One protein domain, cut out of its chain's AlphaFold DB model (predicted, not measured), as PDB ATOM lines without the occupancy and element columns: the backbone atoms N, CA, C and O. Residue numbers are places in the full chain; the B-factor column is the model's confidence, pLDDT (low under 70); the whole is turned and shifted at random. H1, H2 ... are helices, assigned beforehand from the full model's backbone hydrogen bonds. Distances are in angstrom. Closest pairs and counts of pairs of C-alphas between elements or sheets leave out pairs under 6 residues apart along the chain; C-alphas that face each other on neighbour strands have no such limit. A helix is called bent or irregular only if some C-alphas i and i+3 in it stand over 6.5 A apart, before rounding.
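What this domain is: This is residues 20 to 140 of the 146 residues of an uncharacterized protein of Robiginitomaculum sp (UniProt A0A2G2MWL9). Two helical hairpins, H1 with H2 and H3 with H4, pack side by side, with H4 in the middle. H1, H2 and H4 make a three-helix bundle, while H3, the longest helix, packs on H4 alone and slants away from the bundle. The printed part has 121 residues with four named helices, H1, H2, H3 and H4 along the chain, and no named strand; its class is all helix. It is only just compact, close to loose, with a radius of gyration of the C-alphas of 16.3 A, and only just elongated, spanning 51 by 34 by 21 A.

Where its parts are: H1, residues 20 to 43, begins at C-alpha 20 (103.283, 114.310, 76.003) and is 34.1 A long. H2, residues 49 to 73, is 36.2 A long. H3, residues 79 to 110, is 46.3 A long and ends at C-alpha 110 (73.650, 128.277, 55.579). H4, residues 116 to 140, is 36.6 A long and ends at C-alpha 140 (91.945, 97.979, 74.333). H4 is irregular, but only just: C-alphas 120 and 123 are 6.6 A apart; it has a kink of 29 degrees near residue 124.

How they stand to each other: H4 is the hub, touching the three other helices. H1 and H2 form a hairpin, at a shallow tilt of 19 degrees, opposite ways; their closest C-alphas, of Ala 38 and Ile 55, are 5.5 A apart. H1 touches H4 with residues 28 to 39 alone, closest at the C-alphas of Ala 35 and Leu 120, 5.5 A. H2 touches H4 with residues 63 to 70 alone, closest at the C-alphas of Leu 63 and Ile 124, 7.4 A; they run the same way. H3 and H4 form a hairpin at a steep tilt of 36 degrees, only just past shallow; their closest C-alphas, of Gly 92 and Thr 130, are 4.4 A apart. H3 is apart from H1 and H2. Each O i to N i+4 pair is within hydrogen-bond range in H1, H2 and H3; in H4, 18 of 21 are.

The domain as a whole: The two C-alphas farthest apart, of Lys 46 and Asp 78, are 51.9 A apart. The printed part has no cut, and its three links are tight. Mean pLDDT of the printed part is 83.3; residues 76 to 78, 113, 115 to 116 and 140 are under 70.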
ATOM      1  N   TYR A  20     103.210 114.330  77.463       81.44
ATOM      2  CA  TYR A  20     103.283 114.310  76.003       81.44
ATOM      3  C   TYR A  20     101.900 114.364  75.346       81.44
ATOM      4  O   TYR A  20     101.769 114.921  74.260       81.44
ATOM      5  N   ASP A  21     100.867 113.863  76.024       79.62
ATOM      6  CA  ASP A  21      99.479 113.946  75.561       79.62
ATOM      7  C   ASP A  21      98.977 115.388  75.704       79.62
ATOM      8  O   ASP A  21      98.349 115.927  74.796       79.62
ATOM      9  N   ILE A  22      99.338 116.044  76.816       85.06
ATOM     10  CA  ILE A  22      99.075 117.473  77.046       85.06
ATOM     11  C   ILE A  22      99.807 118.315  75.997       85.06
ATOM     12  O   ILE A  22      99.210 119.202  75.398       85.06
ATOM     13  N   LEU A  23     101.084 118.019  75.735       86.50
ATOM     14  CA  LEU A  23     101.867 118.720  74.718       86.50
ATOM     15  C   LEU A  23     101.250 118.566  73.322       86.50
ATOM     16  O   LEU A  23     101.110 119.560  72.613       86.50
ATOM     17  N   MET A  24     100.824 117.355  72.949       86.19
ATOM     18  CA  MET A  24     100.108 117.126  71.692       86.19
ATOM     19  C   MET A  24      98.812 117.930  71.617       86.19
ATOM     20  O   MET A  24      98.554 118.563  70.598       86.19
ATOM     21  N   LEU A  25      98.018 117.958  72.691       87.56
ATOM     22  CA  LEU A  25      96.795 118.758  72.739       87.56
ATOM     23  C   LEU A  25      97.091 120.254  72.554       87.56
ATOM     24  O   LEU A  25      96.444 120.909  71.740       87.56
ATOM     25  N   VAL A  26      98.096 120.786  73.255       89.81
ATOM     26  CA  VAL A  26      98.524 122.190  73.132       89.81
ATOM     27  C   VAL A  26      98.977 122.501  71.707       89.81
ATOM     28  O   VAL A  26      98.585 123.523  71.148       89.81
ATOM     29  N   MET A  27      99.753 121.612  71.087       88.62
ATOM     30  CA  MET A  27     100.200 121.773  69.704       88.62
ATOM     31  C   MET A  27      99.041 121.756  68.706       88.62
ATOM     32  O   MET A  27      99.058 122.525  67.748       88.62
ATOM     33  N   LEU A  28      98.020 120.928  68.929       88.75
ATOM     34  CA  LEU A  28      96.829 120.889  68.079       88.75
ATOM     35  C   LEU A  28      95.978 122.157  68.234       88.75
ATOM     36  O   LEU A  28      95.513 122.695  67.233       88.75
ATOM     37  N   ILE A  29      95.833 122.689  69.453       90.31
ATOM     38  CA  ILE A  29      95.166 123.980  69.697       90.31
ATOM     39  C   ILE A  29      95.937 125.120  69.020       90.31
ATOM     40  O   ILE A  29      95.339 125.959  68.344       90.31
ATOM     41  N   ALA A  30      97.266 125.133  69.147       89.50
ATOM     42  CA  ALA A  30      98.115 126.108  68.469       89.50
ATOM     43  C   ALA A  30      97.980 126.002  66.941       89.50
ATOM     44  O   ALA A  30      97.824 127.021  66.270       89.50
ATOM     45  N   ALA A  31      97.945 124.782  66.395       89.56
ATOM     46  CA  ALA A  31      97.718 124.550  64.974       89.56
ATOM     47  C   ALA A  31      96.333 125.042  64.525       89.56
ATOM     48  O   ALA A  31      96.223 125.633  63.455       89.56
ATOM     49  N   MET A  32      95.287 124.871  65.344       90.12
ATOM     50  CA  MET A  32      93.954 125.420  65.065       90.12
ATOM     51  C   MET A  32      93.956 126.950  65.015       90.12
ATOM     52  O   MET A  32      93.396 127.532  64.086       90.12
ATOM     53  N   ALA A  33      94.612 127.607  65.972       89.88
ATOM     54  CA  ALA A  33      94.767 129.059  65.950       89.88
ATOM     55  C   ALA A  33      95.550 129.515  64.705       89.88
ATOM     56  O   ALA A  33      95.147 130.458  64.023       89.88
ATOM     57  N   ALA A  34      96.623 128.800  64.357       88.62
ATOM     58  CA  ALA A  34      97.425 129.069  63.170       88.62
ATOM     59  C   ALA A  34      96.641 128.880  61.866       88.62
ATOM     60  O   ALA A  34      96.783 129.698  60.962       88.62
ATOM     61  N   ALA A  35      95.783 127.860  61.774       89.06
ATOM     62  CA  ALA A  35      94.888 127.656  60.637       89.06
ATOM     63  C   ALA A  35      93.912 128.829  60.470       89.06
ATOM     64  O   ALA A  35      93.718 129.308  59.354       89.06
ATOM     65  N   GLY A  36      93.354 129.340  61.574       87.88
ATOM     66  CA  GLY A  36      92.508 130.536  61.559       87.88
ATOM     67  C   GLY A  36      93.258 131.783  61.079       87.88
ATOM     68  O   GLY A  36      92.770 132.502  60.209       87.88
ATOM     69  N   LEU A  37      94.474 132.015  61.578       87.69
ATOM     70  CA  LEU A  37      95.315 133.132  61.131       87.69
ATOM     71  C   LEU A  37      95.732 132.993  59.659       87.69
ATOM     72  O   LEU A  37      95.703 133.979  58.924       87.69
ATOM     73  N   ALA A  38      96.076 131.784  59.212       87.56
ATOM     74  CA  ALA A  38      96.391 131.495  57.816       87.56
ATOM     75  C   ALA A  38      95.190 131.760  56.912       87.56
ATOM     76  O   ALA A  38      95.336 132.412  55.880       87.56
ATOM     77  N   PHE A  39      93.997 131.338  57.329       87.62
ATOM     78  CA  PHE A  39      92.766 131.632  56.613       87.62
ATOM     79  C   PHE A  39      92.547 133.143  56.457       87.62
ATOM     80  O   PHE A  39      92.372 133.615  55.335       87.62
ATOM     81  N   LEU A  40      92.624 133.905  57.554       86.06
ATOM     82  CA  LEU A  40      92.462 135.364  57.538       86.06
ATOM     83  C   LEU A  40      93.522 136.059  56.672       86.06
ATOM     84  O   LEU A  40      93.223 137.020  55.969       86.06
ATOM     85  N   ALA A  41      94.760 135.570  56.694       85.12
ATOM     86  CA  ALA A  41      95.835 136.119  55.879       85.12
ATOM     87  C   ALA A  41      95.621 135.870  54.379       85.12
ATOM     88  O   ALA A  41      95.941 136.742  53.567       85.12
ATOM     89  N   ILE A  42      95.100 134.694  54.014       82.38
ATOM     90  CA  ILE A  42      94.832 134.302  52.625       82.38
ATOM     91  C   ILE A  42      93.629 135.070  52.068       82.38
ATOM     92  O   ILE A  42      93.696 135.550  50.938       82.38
ATOM     93  N   THR A  43      92.558 135.216  52.851       82.31
ATOM     94  CA  THR A  43      91.316 135.878  52.412       82.31
ATOM     95  C   THR A  43      91.325 137.394  52.598       82.31
ATOM     96  O   THR A  43      90.525 138.091  51.983       82.31
ATOM     97  N   GLY A  44      92.249 137.934  53.396       81.50
ATOM     98  CA  GLY A  44      92.389 139.372  53.594       81.50
ATOM     99  C   GLY A  44      92.863 140.095  52.330       81.50
ATOM    100  O   GLY A  44      93.989 139.889  51.865       81.50
ATOM    101  N   GLU A  45      92.036 141.012  51.823       72.31
ATOM    102  CA  GLU A  45      92.316 141.835  50.631       72.31
ATOM    103  C   GLU A  45      93.589 142.688  50.769       72.31
ATOM    104  O   GLU A  45      94.279 142.941  49.785       72.31
ATOM    105  N   LYS A  46      93.941 143.093  51.997       79.94
ATOM    106  CA  LYS A  46      95.103 143.955  52.296       79.94
ATOM    107  C   LYS A  46      96.376 143.190  52.684       79.94
ATOM    108  O   LYS A  46      97.375 143.809  53.041       79.94
ATOM    109  N   SER A  47      96.348 141.859  52.668       79.75
ATOM    110  CA  SER A  47      97.493 141.039  53.078       79.75
ATOM    111  C   SER A  47      98.541 140.965  51.965       79.75
ATOM    112  O   SER A  47      98.224 140.593  50.834       79.75
ATOM    113  N   SER A  48      99.795 141.307  52.274       87.12
ATOM    114  CA  SER A  48     100.890 141.217  51.301       87.12
ATOM    115  C   SER A  48     101.227 139.760  50.972       87.12
ATOM    116  O   SER A  48     101.101 138.867  51.812       87.12
ATOM    117  N   SER A  49     101.723 139.502  49.757       85.19
ATOM    118  CA  SER A  49     102.127 138.152  49.334       85.19
ATOM    119  C   SER A  49     103.168 137.528  50.272       85.19
ATOM    120  O   SER A  49     103.085 136.342  50.582       85.19
ATOM    121  N   LEU A  50     104.105 138.331  50.791       85.50
ATOM    122  CA  LEU A  50     105.099 137.887  51.773       85.50
ATOM    123  C   LEU A  50     104.460 137.500  53.113       85.50
ATOM    124  O   LEU A  50     104.837 136.480  53.687       85.50
ATOM    125  N   ALA A  51     103.465 138.254  53.591       82.88
ATOM    126  CA  ALA A  51     102.734 137.912  54.811       82.88
ATOM    127  C   ALA A  51     101.938 136.607  54.648       82.88
ATOM    128  O   ALA A  51     101.959 135.756  55.538       82.88
ATOM    129  N   ARG A  52     101.304 136.399  53.486       83.69
ATOM    130  CA  ARG A  52     100.596 135.149  53.153       83.69
ATOM    131  C   ARG A  52     101.530 133.941  53.162       83.69
ATOM    132  O   ARG A  52     101.204 132.927  53.774       83.69
ATOM    133  N   ILE A  53     102.697 134.064  52.527       85.44
ATOM    134  CA  ILE A  53     103.717 133.006  52.506       85.44
ATOM    135  C   ILE A  53     104.251 132.744  53.916       85.44
ATOM    136  O   ILE A  53     104.347 131.587  54.318       85.44
ATOM    137  N   GLY A  54     104.553 133.791  54.687       85.56
ATOM    138  CA  GLY A  54     105.060 133.656  56.053       85.56
ATOM    139  C   GLY A  54     104.085 132.919  56.972       85.56
ATOM    140  O   GLY A  54     104.472 131.968  57.649       85.56
ATOM    141  N   ILE A  55     102.805 133.302  56.955       85.50
ATOM    142  CA  ILE A  55     101.778 132.682  57.804       85.50
ATOM    143  C   ILE A  55     101.440 131.266  57.313       85.50
ATOM    144  O   ILE A  55     101.332 130.347  58.127       85.50
ATOM    145  N   GLY A  56     101.343 131.051  55.996       84.38
ATOM    146  CA  GLY A  56     101.148 129.717  55.421       84.38
ATOM    147  C   GLY A  56     102.303 128.764  55.748       84.38
ATOM    148  O   GLY A  56     102.076 127.629  56.162       84.38
ATOM    149  N   GLY A  57     103.545 129.245  55.647       84.94
ATOM    150  CA  GLY A  57     104.743 128.501  56.030       84.94
ATOM    151  C   GLY A  57     104.789 128.180  57.524       84.94
ATOM    152  O   GLY A  57     105.107 127.051  57.891       84.94
ATOM    153  N   ALA A  58     104.405 129.124  58.388       85.56
ATOM    154  CA  ALA A  58     104.312 128.894  59.830       85.56
ATOM    155  C   ALA A  58     103.270 127.818  60.179       85.56
ATOM    156  O   ALA A  58     103.543 126.940  60.998       85.56
ATOM    157  N   TYR A  59     102.104 127.842  59.525       87.94
ATOM    158  CA  TYR A  59     101.074 126.813  59.678       87.94
ATOM    159  C   TYR A  59     101.577 125.427  59.241       87.94
ATOM    160  O   TYR A  59     101.466 124.466  60.007       87.94
ATOM    161  N   LEU A  60     102.202 125.323  58.063       87.38
ATOM    162  CA  LEU A  60     102.797 124.066  57.595       87.38
ATOM    163  C   LEU A  60     103.895 123.570  58.542       87.38
ATOM    164  O   LEU A  60     103.913 122.393  58.891       87.38
ATOM    165  N   GLY A  61     104.773 124.459  59.010       87.00
ATOM    166  CA  GLY A  61     105.804 124.131  59.995       87.00
ATOM    167  C   GLY A  61     105.218 123.567  61.291       87.00
ATOM    168  O   GLY A  61     105.740 122.592  61.829       87.00
ATOM    169  N   MET A  62     104.091 124.114  61.756       87.31
ATOM    170  CA  MET A  62     103.352 123.588  62.907       87.31
ATOM    171  C   MET A  62     102.792 122.185  62.652       87.31
ATOM    172  O   MET A  62     102.944 121.311  63.506       87.31
ATOM    173  N   LEU A  63     102.198 121.940  61.478       85.62
ATOM    174  CA  LEU A  63     101.714 120.608  61.099       85.62
ATOM    175  C   LEU A  63     102.850 119.585  61.030       85.62
ATOM    176  O   LEU A  63     102.727 118.496  61.589       85.62
ATOM    177  N   PHE A  64     103.972 119.938  60.400       87.38
ATOM    178  CA  PHE A  64     105.154 119.079  60.354       87.38
ATOM    179  C   PHE A  64     105.738 118.837  61.747       87.38
ATOM    180  O   PHE A  64     106.149 117.719  62.047       87.38
ATOM    181  N   GLY A  65     105.727 119.845  62.622       84.62
ATOM    182  CA  GLY A  65     106.111 119.699  64.025       84.62
ATOM    183  C   GLY A  65     105.210 118.717  64.776       84.62
ATOM    184  O   GLY A  65     105.717 117.832  65.465       84.62
ATOM    185  N   ALA A  66     103.890 118.813  64.596       84.12
ATOM    186  CA  ALA A  66     102.919 117.883  65.171       84.12
ATOM    187  C   ALA A  66     103.099 116.457  64.657       84.12
ATOM    188  O   ALA A  66     103.195 115.520  65.450       84.12
ATOM    189  N   PHE A  67     103.240 116.301  63.346       82.38
ATOM    190  CA  PHE A  67     103.502 115.013  62.722       82.38
ATOM    191  C   PHE A  67     104.833 114.401  63.186       82.38
ATOM    192  O   PHE A  67     104.885 113.239  63.581       82.38
ATOM    193  N   GLY A  68     105.909 115.189  63.216       82.19
ATOM    194  CA  GLY A  68     107.222 114.737  63.672       82.19
ATOM    195  C   GLY A  68     107.245 114.382  65.159       82.19
ATOM    196  O   GLY A  68     107.890 113.410  65.553       82.19
ATOM    197  N   HIS A  69     106.521 115.128  65.994       81.88
ATOM    198  CA  HIS A  69     106.376 114.806  67.411       81.88
ATOM    199  C   HIS A  69     105.629 113.486  67.616       81.88
ATOM    200  O   HIS A  69     106.072 112.663  68.413       81.88
ATOM    201  N   LEU A  70     104.550 113.256  66.860       74.81
ATOM    202  CA  LEU A  70     103.830 111.982  66.849       74.81
ATOM    203  C   LEU A  70     104.743 110.831  66.431       74.81
ATOM    204  O   LEU A  70     104.832 109.844  67.153       74.81
ATOM    205  N   GLY A  71     105.486 110.989  65.332       74.12
ATOM    206  CA  GLY A  71     106.427 109.979  64.847       74.12
ATOM    207  C   GLY A  71     107.484 109.594  65.885       74.12
ATOM    208  O   GLY A  71     107.788 108.418  66.041       74.12
ATOM    209  N   LYS A  72     107.991 110.561  66.662       75.75
ATOM    210  CA  LYS A  72     108.944 110.303  67.758       75.75
ATOM    211  C   LYS A  72     108.340 109.571  68.956       75.75
ATOM    212  O   LYS A  72     109.093 109.049  69.767       75.75
ATOM    213  N   GLN A  73     107.018 109.581  69.112       72.44
ATOM    214  CA  GLN A  73     106.358 108.838  70.183       72.44
ATOM    215  C   GLN A  73     106.049 107.390  69.793       72.44
ATOM    216  O   GLN A  73     105.760 106.601  70.687       72.44
ATOM    217  N   ILE A  74     106.086 107.034  68.506       73.00
ATOM    218  CA  ILE A  74     105.824 105.668  68.038       73.00
ATOM    219  C   ILE A  74     107.036 104.793  68.377       73.00
ATOM    220  O   ILE A  74     108.168 105.137  68.038       73.00
ATOM    221  N   LYS A  75     106.810 103.662  69.054       72.12
ATOM    222  CA  LYS A  75     107.887 102.699  69.330       72.12
ATOM    223  C   LYS A  75     108.447 102.129  68.027       72.12
ATOM    224  O   LYS A  75     107.709 101.913  67.070       72.12
ATOM    225  N   LYS A  76     109.751 101.836  67.999       67.88
ATOM    226  CA  LYS A  76     110.363 101.104  66.877       67.88
ATOM    227  C   LYS A  76     109.695  99.730  66.737       67.88
ATOM    228  O   LYS A  76     109.560  99.018  67.728       67.88
ATOM    229  N   GLY A  77     109.236  99.453  65.517       61.66
ATOM    230  CA  GLY A  77     108.083  98.599  65.243       61.66
ATOM    231  C   GLY A  77     108.296  97.094  65.380       61.66
ATOM    232  O   GLY A  77     109.331  96.545  65.001       61.66
ATOM    233  N   ASP A  78     107.238  96.458  65.873       65.88
ATOM    234  CA  ASP A  78     106.806  95.118  65.498       65.88
ATOM    235  C   ASP A  78     105.508  95.224  64.661       65.88
ATOM    236  O   ASP A  78     104.922  96.301  64.519       65.88
ATOM    237  N   GLU A  79     105.035  94.102  64.112       71.38
ATOM    238  CA  GLU A  79     103.822  94.033  63.272       71.38
ATOM    239  C   GLU A  79     102.560  94.575  63.983       71.38
ATOM    240  O   GLU A  79     101.584  94.996  63.356       71.38
ATOM    241  N   PHE A  80     102.572  94.596  65.317       72.56
ATOM    242  CA  PHE A  80     101.457  95.038  66.140       72.56
ATOM    243  C   PHE A  80     101.366  96.566  66.241       72.56
ATOM    244  O   PHE A  80     100.273  97.122  66.078       72.56
ATOM    245  N   VAL A  81     102.497  97.251  66.437       75.25
ATOM    246  CA  VAL A  81     102.584  98.721  66.376       75.25
ATOM    247  C   VAL A  81     102.067  99.224  65.026       75.25
ATOM    248  O   VAL A  81     101.197 100.101  64.988       75.25
ATOM    249  N   ASP A  82     102.510  98.606  63.930       78.62
ATOM    250  CA  ASP A  82     102.105  98.984  62.571       78.62
ATOM    251  C   ASP A  82     100.602  98.796  62.346       78.62
ATOM    252  O   ASP A  82      99.929  99.678  61.804       78.62
ATOM    253  N   LYS A  83     100.030  97.690  62.838       80.38
ATOM    254  CA  LYS A  83      98.588  97.433  62.751       80.38
ATOM    255  C   LYS A  83      97.764  98.486  63.486       80.38
ATOM    256  O   LYS A  83      96.709  98.895  62.988       80.38
ATOM    257  N   ILE A  84      98.205  98.930  64.662       81.56
ATOM    258  CA  ILE A  84      97.475  99.943  65.430       81.56
ATOM    259  C   ILE A  84      97.567 101.303  64.753       81.56
ATOM    260  O   ILE A  84      96.539 101.971  64.635       81.56
ATOM    261  N   ILE A  85      98.745 101.697  64.269       83.44
ATOM    262  CA  ILE A  85      98.902 102.949  63.526       83.44
ATOM    263  C   ILE A  85      98.055 102.925  62.253       83.44
ATOM    264  O   ILE A  85      97.275 103.848  62.047       83.44
ATOM    265  N   ALA A  86      98.098 101.850  61.462       83.81
ATOM    266  CA  ALA A  86      97.275 101.714  60.262       83.81
ATOM    267  C   ALA A  86      95.773 101.812  60.577       83.81
ATOM    268  O   ALA A  86      95.033 102.531  59.906       83.81
ATOM    269  N   THR A  87      95.331 101.146  61.647       84.31
ATOM    270  CA  THR A  87      93.939 101.213  62.112       84.31
ATOM    271  C   THR A  87      93.569 102.637  62.538       84.31
ATOM    272  O   THR A  87      92.532 103.161  62.134       84.31
ATOM    273  N   ALA A  88      94.421 103.293  63.323       87.06
ATOM    274  CA  ALA A  88      94.204 104.651  63.804       87.06
ATOM    275  C   ALA A  88      94.175 105.677  62.665       87.06
ATOM    276  O   ALA A  88      93.309 106.548  62.656       87.06
ATOM    277  N   THR A  89      95.068 105.545  61.685       88.12
ATOM    278  CA  THR A  89      95.106 106.354  60.463       88.12
ATOM    279  C   THR A  89      93.852 106.147  59.621       88.12
ATOM    280  O   THR A  89      93.285 107.124  59.136       88.12
ATOM    281  N   ALA A  90      93.372 104.907  59.481       86.56
ATOM    282  CA  ALA A  90      92.136 104.617  58.760       86.56
ATOM    283  C   ALA A  90      90.922 105.282  59.428       86.56
ATOM    284  O   ALA A  90      90.163 105.982  58.759       86.56
ATOM    285  N   TYR A  91      90.770 105.142  60.752       86.00
ATOM    286  CA  TYR A  91      89.723 105.854  61.492       86.00
ATOM    287  C   TYR A  91      89.889 107.372  61.377       86.00
ATOM    288  O   TYR A  91      88.927 108.063  61.049       86.00
ATOM    289  N   GLY A  92      91.103 107.894  61.568       89.06
ATOM    290  CA  GLY A  92      91.420 109.311  61.388       89.06
ATOM    291  C   GLY A  92      90.974 109.843  60.030       89.06
ATOM    292  O   GLY A  92      90.296 110.869  59.965       89.06
ATOM    293  N   GLY A  93      91.280 109.117  58.955       87.81
ATOM    294  CA  GLY A  93      90.872 109.450  57.592       87.81
ATOM    295  C   GLY A  93      89.355 109.459  57.424       87.81
ATOM    296  O   GLY A  93      88.800 110.464  56.988       87.81
ATOM    297  N   LEU A  94      88.672 108.385  57.834       90.31
ATOM    298  CA  LEU A  94      87.214 108.265  57.714       90.31
ATOM    299  C   LEU A  94      86.471 109.378  58.468       90.31
ATOM    300  O   LEU A  94      85.597 110.029  57.897       90.31
ATOM    301  N   TYR A  95      86.846 109.648  59.721       89.94
ATOM    302  CA  TYR A  95      86.234 110.725  60.506       89.94
ATOM    303  C   TYR A  95      86.530 112.107  59.922       89.94
ATOM    304  O   TYR A  95      85.661 112.975  59.948       89.94
ATOM    305  N   THR A  96      87.722 112.316  59.359       91.44
ATOM    306  CA  THR A  96      88.063 113.583  58.694       91.44
ATOM    307  C   THR A  96      87.244 113.781  57.422       91.44
ATOM    308  O   THR A  96      86.741 114.878  57.192       91.44
ATOM    309  N   ILE A  97      87.036 112.728  56.627       88.44
ATOM    310  CA  ILE A  97      86.160 112.769  55.447       88.44
ATOM    311  C   ILE A  97      84.727 113.109  55.863       88.44
ATOM    312  O   ILE A  97      84.122 114.010  55.285       88.44
ATOM    313  N   MET A  98      84.197 112.441  56.894       88.94
ATOM    314  CA  MET A  98      82.864 112.744  57.424       88.94
ATOM    315  C   MET A  98      82.755 114.186  57.923       88.94
ATOM    316  O   MET A  98      81.751 114.847  57.663       88.94
ATOM    317  N   PHE A  99      83.785 114.683  58.608       89.31
ATOM    318  CA  PHE A  99      83.854 116.067  59.063       89.31
ATOM    319  C   PHE A  99      83.787 117.044  57.883       89.31
ATOM    320  O   PHE A  99      82.914 117.907  57.859       89.31
ATOM    321  N   VAL A 100      84.643 116.876  56.870       88.19
ATOM    322  CA  VAL A 100      84.659 117.742  55.680       88.19
ATOM    323  C   VAL A 100      83.322 117.683  54.936       88.19
ATOM    324  O   VAL A 100      82.782 118.728  54.571       88.19
ATOM    325  N   ALA A 101      82.745 116.492  54.759       87.12
ATOM    326  CA  ALA A 101      81.441 116.323  54.120       87.12
ATOM    327  C   ALA A 101      80.321 117.028  54.906       87.12
ATOM    328  O   ALA A 101      79.526 117.767  54.327       87.12
ATOM    329  N   GLY A 102      80.291 116.861  56.232       87.81
ATOM    330  CA  GLY A 102      79.317 117.509  57.109       87.81
ATOM    331  C   GLY A 102      79.419 119.033  57.071       87.81
ATOM    332  O   GLY A 102      78.405 119.712  56.904       87.81
ATOM    333  N   MET A 103      80.638 119.575  57.141       87.19
ATOM    334  CA  MET A 103      80.865 121.021  57.039       87.19
ATOM    335  C   MET A 103      80.498 121.568  55.659       87.19
ATOM    336  O   MET A 103      79.948 122.665  55.564       87.19
ATOM    337  N   THR A 104      80.721 120.782  54.603       85.00
ATOM    338  CA  THR A 104      80.324 121.142  53.236       85.00
ATOM    339  C   THR A 104      78.809 121.285  53.109       85.00
ATOM    340  O   THR A 104      78.320 122.310  52.635       85.00
ATOM    341  N   ILE A 105      78.052 120.296  53.595       86.38
ATOM    342  CA  ILE A 105      76.583 120.335  53.593       86.38
ATOM    343  C   ILE A 105      76.075 121.503  54.445       86.38
ATOM    344  O   ILE A 105      75.216 122.265  54.003       86.38
ATOM    345  N   PHE A 106      76.624 121.679  55.649       85.31
ATOM    346  CA  PHE A 106      76.228 122.756  56.555       85.31
ATOM    347  C   PHE A 106      76.396 124.141  55.911       85.31
ATOM    348  O   PHE A 106      75.484 124.965  55.979       85.31
ATOM    349  N   HIS A 107      77.519 124.382  55.230       82.12
ATOM    350  CA  HIS A 107      77.751 125.622  54.488       82.12
ATOM    351  C   HIS A 107      76.787 125.808  53.320       82.12
ATOM    352  O   HIS A 107      76.264 126.908  53.153       82.12
ATOM    353  N   SER A 108      76.507 124.744  52.559       80.06
ATOM    354  CA  SER A 108      75.546 124.799  51.453       80.06
ATOM    355  C   SER A 108      74.142 125.187  51.926       80.06
ATOM    356  O   SER A 108      73.430 125.870  51.199       80.06
ATOM    357  N   ILE A 109      73.740 124.775  53.132       87.00
ATOM    358  CA  ILE A 109      72.436 125.122  53.720       87.00
ATOM    359  C   ILE A 109      72.436 126.552  54.276       87.00
ATOM    360  O   ILE A 109      71.434 127.256  54.185       87.00
ATOM    361  N   ARG A 110      73.543 126.979  54.892       84.50
ATOM    362  CA  ARG A 110      73.650 128.277  55.579       84.50
ATOM    363  C   ARG A 110      74.089 129.430  54.674       84.50
ATOM    364  O   ARG A 110      74.108 130.558  55.153       84.50
ATOM    365  N   GLY A 111      74.452 129.161  53.417       76.06
ATOM    366  CA  GLY A 111      74.978 130.171  52.494       76.06
ATOM    367  C   GLY A 111      76.310 130.762  52.969       76.06
ATOM    368  O   GLY A 111      76.520 131.965  52.874       76.06
ATOM    369  N   MET A 112      77.174 129.937  53.570       73.44
ATOM    370  CA  MET A 112      78.482 130.375  54.071       73.44
ATOM    371  C   MET A 112      79.579 130.077  53.043       73.44
ATOM    372  O   MET A 112      80.017 128.934  52.907       73.44
ATOM    373  N   ASP A 113      80.081 131.115  52.375       66.69
ATOM    374  CA  ASP A 113      81.017 130.980  51.243       66.69
ATOM    375  C   ASP A 113      82.434 130.522  51.644       66.69
ATOM    376  O   ASP A 113      83.215 130.031  50.828       66.69
ATOM    377  N   ASN A 114      82.779 130.605  52.931       70.56
ATOM    378  CA  ASN A 114      84.131 130.351  53.434       70.56
ATOM    379  C   ASN A 114      84.425 128.866  53.723       70.56
ATOM    380  O   ASN A 114      84.996 128.516  54.757       70.56
ATOM    381  N   LEU A 115      84.074 127.973  52.791       67.81
ATOM    382  CA  LEU A 115      84.414 126.538  52.844       67.81
ATOM    383  C   LEU A 115      85.925 126.283  52.962       67.81
ATOM    384  O   LEU A 115      86.348 125.334  53.621       67.81
ATOM    385  N   ALA A 116      86.739 127.164  52.376       69.31
ATOM    386  CA  ALA A 116      88.194 127.047  52.366       69.31
ATOM    387  C   ALA A 116      88.821 127.042  53.772       69.31
ATOM    388  O   ALA A 116      89.896 126.470  53.956       69.31
ATOM    389  N   MET A 117      88.142 127.614  54.773       81.44
ATOM    390  CA  MET A 117      88.601 127.579  56.159       81.44
ATOM    391  C   MET A 117      88.686 126.137  56.680       81.44
ATOM    392  O   MET A 117      89.687 125.751  57.278       81.44
ATOM    393  N   TRP A 118      87.679 125.305  56.405       83.00
ATOM    394  CA  TRP A 118      87.613 123.935  56.926       83.00
ATOM    395  C   TRP A 118      88.662 123.007  56.322       83.00
ATOM    396  O   TRP A 118      89.122 122.091  57.002       83.00
ATOM    397  N   ASN A 119      89.128 123.299  55.107       83.06
ATOM    398  CA  ASN A 119      90.245 122.583  54.490       83.06
ATOM    399  C   ASN A 119      91.563 122.791  55.253       83.06
ATOM    400  O   ASN A 119      92.419 121.912  55.233       83.06
ATOM    401  N   LEU A 120      91.714 123.912  55.967       86.50
ATOM    402  CA  LEU A 120      92.861 124.168  56.847       86.50
ATOM    403  C   LEU A 120      92.690 123.507  58.226       86.50
ATOM    404  O   LEU A 120      93.669 123.203  58.904       86.50
ATOM    405  N   PHE A 121      91.457 123.234  58.652       88.69
ATOM    406  CA  PHE A 121      91.197 122.510  59.899       88.69
ATOM    407  C   PHE A 121      91.262 120.986  59.734       88.69
ATOM    408  O   PHE A 121      91.660 120.291  60.670       88.69
ATOM    409  N   ALA A 122      90.931 120.458  58.554       89.19
ATOM    410  CA  ALA A 122      90.861 119.019  58.300       89.19
ATOM    411  C   ALA A 122      92.165 118.250  58.616       89.19
ATOM    412  O   ALA A 122      92.076 117.228  59.298       89.19
ATOM    413  N   PRO A 123      93.377 118.719  58.247       89.06
ATOM    414  CA  PRO A 123      94.622 118.038  58.615       89.06
ATOM    415  C   PRO A 123      94.856 117.985  60.129       89.06
ATOM    416  O   PRO A 123      95.363 116.992  60.648       89.06
ATOM    417  N   ILE A 124      94.460 119.029  60.860       91.44
ATOM    418  CA  ILE A 124      94.584 119.075  62.323       91.44
ATOM    419  C   ILE A 124      93.622 118.071  62.955       91.44
ATOM    420  O   ILE A 124      94.004 117.320  63.852       91.44
ATOM    421  N   PHE A 125      92.386 118.028  62.452       89.69
ATOM    422  CA  PHE A 125      91.373 117.081  62.900       89.69
ATOM    423  C   PHE A 125      91.811 115.636  62.641       89.69
ATOM    424  O   PHE A 125      91.722 114.792  63.529       89.69
ATOM    425  N   PHE A 126      92.392 115.373  61.472       91.31
ATOM    426  CA  PHE A 126      92.988 114.086  61.141       91.31
ATOM    427  C   PHE A 126      94.067 113.668  62.144       91.31
ATOM    428  O   PHE A 126      94.017 112.549  62.659       91.31
ATOM    429  N   LEU A 127      95.015 114.556  62.464       89.94
ATOM    430  CA  LEU A 127      96.075 114.271  63.436       89.94
ATOM    431  C   LEU A 127      95.506 114.018  64.838       89.94
ATOM    432  O   LEU A 127      95.935 113.078  65.509       89.94
ATOM    433  N   PHE A 128      94.513 114.805  65.262       89.06
ATOM    434  CA  PHE A 128      93.839 114.631  66.547       89.06
ATOM    435  C   PHE A 128      93.146 113.268  66.654       89.06
ATOM    436  O   PHE A 128      93.405 112.510  67.591       89.06
ATOM    437  N   ILE A 129      92.297 112.929  65.680       90.06
ATOM    438  CA  ILE A 129      91.543 111.673  65.690       90.06
ATOM    439  C   ILE A 129      92.493 110.483  65.574       90.06
ATOM    440  O   ILE A 129      92.363 109.530  66.339       90.06
ATOM    441  N   THR A 130      93.490 110.552  64.689       89.56
ATOM    442  CA  THR A 130      94.508 109.499  64.558       89.56
ATOM    443  C   THR A 130      95.220 109.264  65.890       89.56
ATOM    444  O   THR A 130      95.316 108.127  66.347       89.56
ATOM    445  N   TYR A 131      95.659 110.326  66.570       86.88
ATOM    446  CA  TYR A 131      96.313 110.199  67.870       86.88
ATOM    447  C   TYR A 131      95.393 109.585  68.934       86.88
ATOM    448  O   TYR A 131      95.785 108.666  69.658       86.88
ATOM    449  N   MET A 132      94.143 110.048  68.994       85.50
ATOM    450  CA  MET A 132      93.138 109.539  69.923       85.50
ATOM    451  C   MET A 132      92.848 108.050  69.685       85.50
ATOM    452  O   MET A 132      92.828 107.268  70.637       85.50
ATOM    453  N   PHE A 133      92.664 107.626  68.433       85.75
ATOM    454  CA  PHE A 133      92.408 106.223  68.107       85.75
ATOM    455  C   PHE A 133      93.632 105.340  68.322       85.75
ATOM    456  O   PHE A 133      93.466 104.216  68.800       85.75
ATOM    457  N   ALA A 134      94.844 105.833  68.058       83.50
ATOM    458  CA  ALA A 134      96.071 105.115  68.394       83.50
ATOM    459  C   ALA A 134      96.109 104.820  69.900       83.50
ATOM    460  O   ALA A 134      96.265 103.666  70.299       83.50
ATOM    461  N   ARG A 135      95.840 105.828  70.740       79.69
ATOM    462  CA  ARG A 135      95.735 105.682  72.200       79.69
ATOM    463  C   ARG A 135      94.634 104.692  72.610       79.69
ATOM    464  O   ARG A 135      94.925 103.739  73.333       79.69
ATOM    465  N   ILE A 136      93.395 104.868  72.137       81.81
ATOM    466  CA  ILE A 136      92.246 103.998  72.476       81.81
ATOM    467  C   ILE A 136      92.528 102.540  72.113       81.81
ATOM    468  O   ILE A 136      92.289 101.641  72.918       81.81
ATOM    469  N   THR A 137      93.038 102.308  70.907       77.75
ATOM    470  CA  THR A 137      93.299 100.965  70.386       77.75
ATOM    471  C   THR A 137      94.391 100.285  71.201       77.75
ATOM    472  O   THR A 137      94.189  99.166  71.663       77.75
ATOM    473  N   THR A 138      95.478 101.005  71.490       74.75
ATOM    474  CA  THR A 138      96.551 100.563  72.393       74.75
ATOM    475  C   THR A 138      95.996 100.080  73.739       74.75
ATOM    476  O   THR A 138      96.264  98.960  74.163       74.75
ATOM    477  N   ARG A 139      95.129 100.875  74.386       71.75
ATOM    478  CA  ARG A 139      94.514 100.487  75.669       71.75
ATOM    479  C   ARG A 139      93.616  99.263  75.583       71.75
ATOM    480  O   ARG A 139      93.630  98.443  76.495       71.75
ATOM    481  N   LYS A 140      92.816  99.147  74.519       69.81
ATOM    482  CA  LYS A 140      91.945  97.979  74.333       69.81
ATOM    483  C   LYS A 140      92.762  96.691  74.309       69.81
ATOM    484  O   LYS A 140      92.334  95.715  74.906       69.81
TER     485      LYS A 140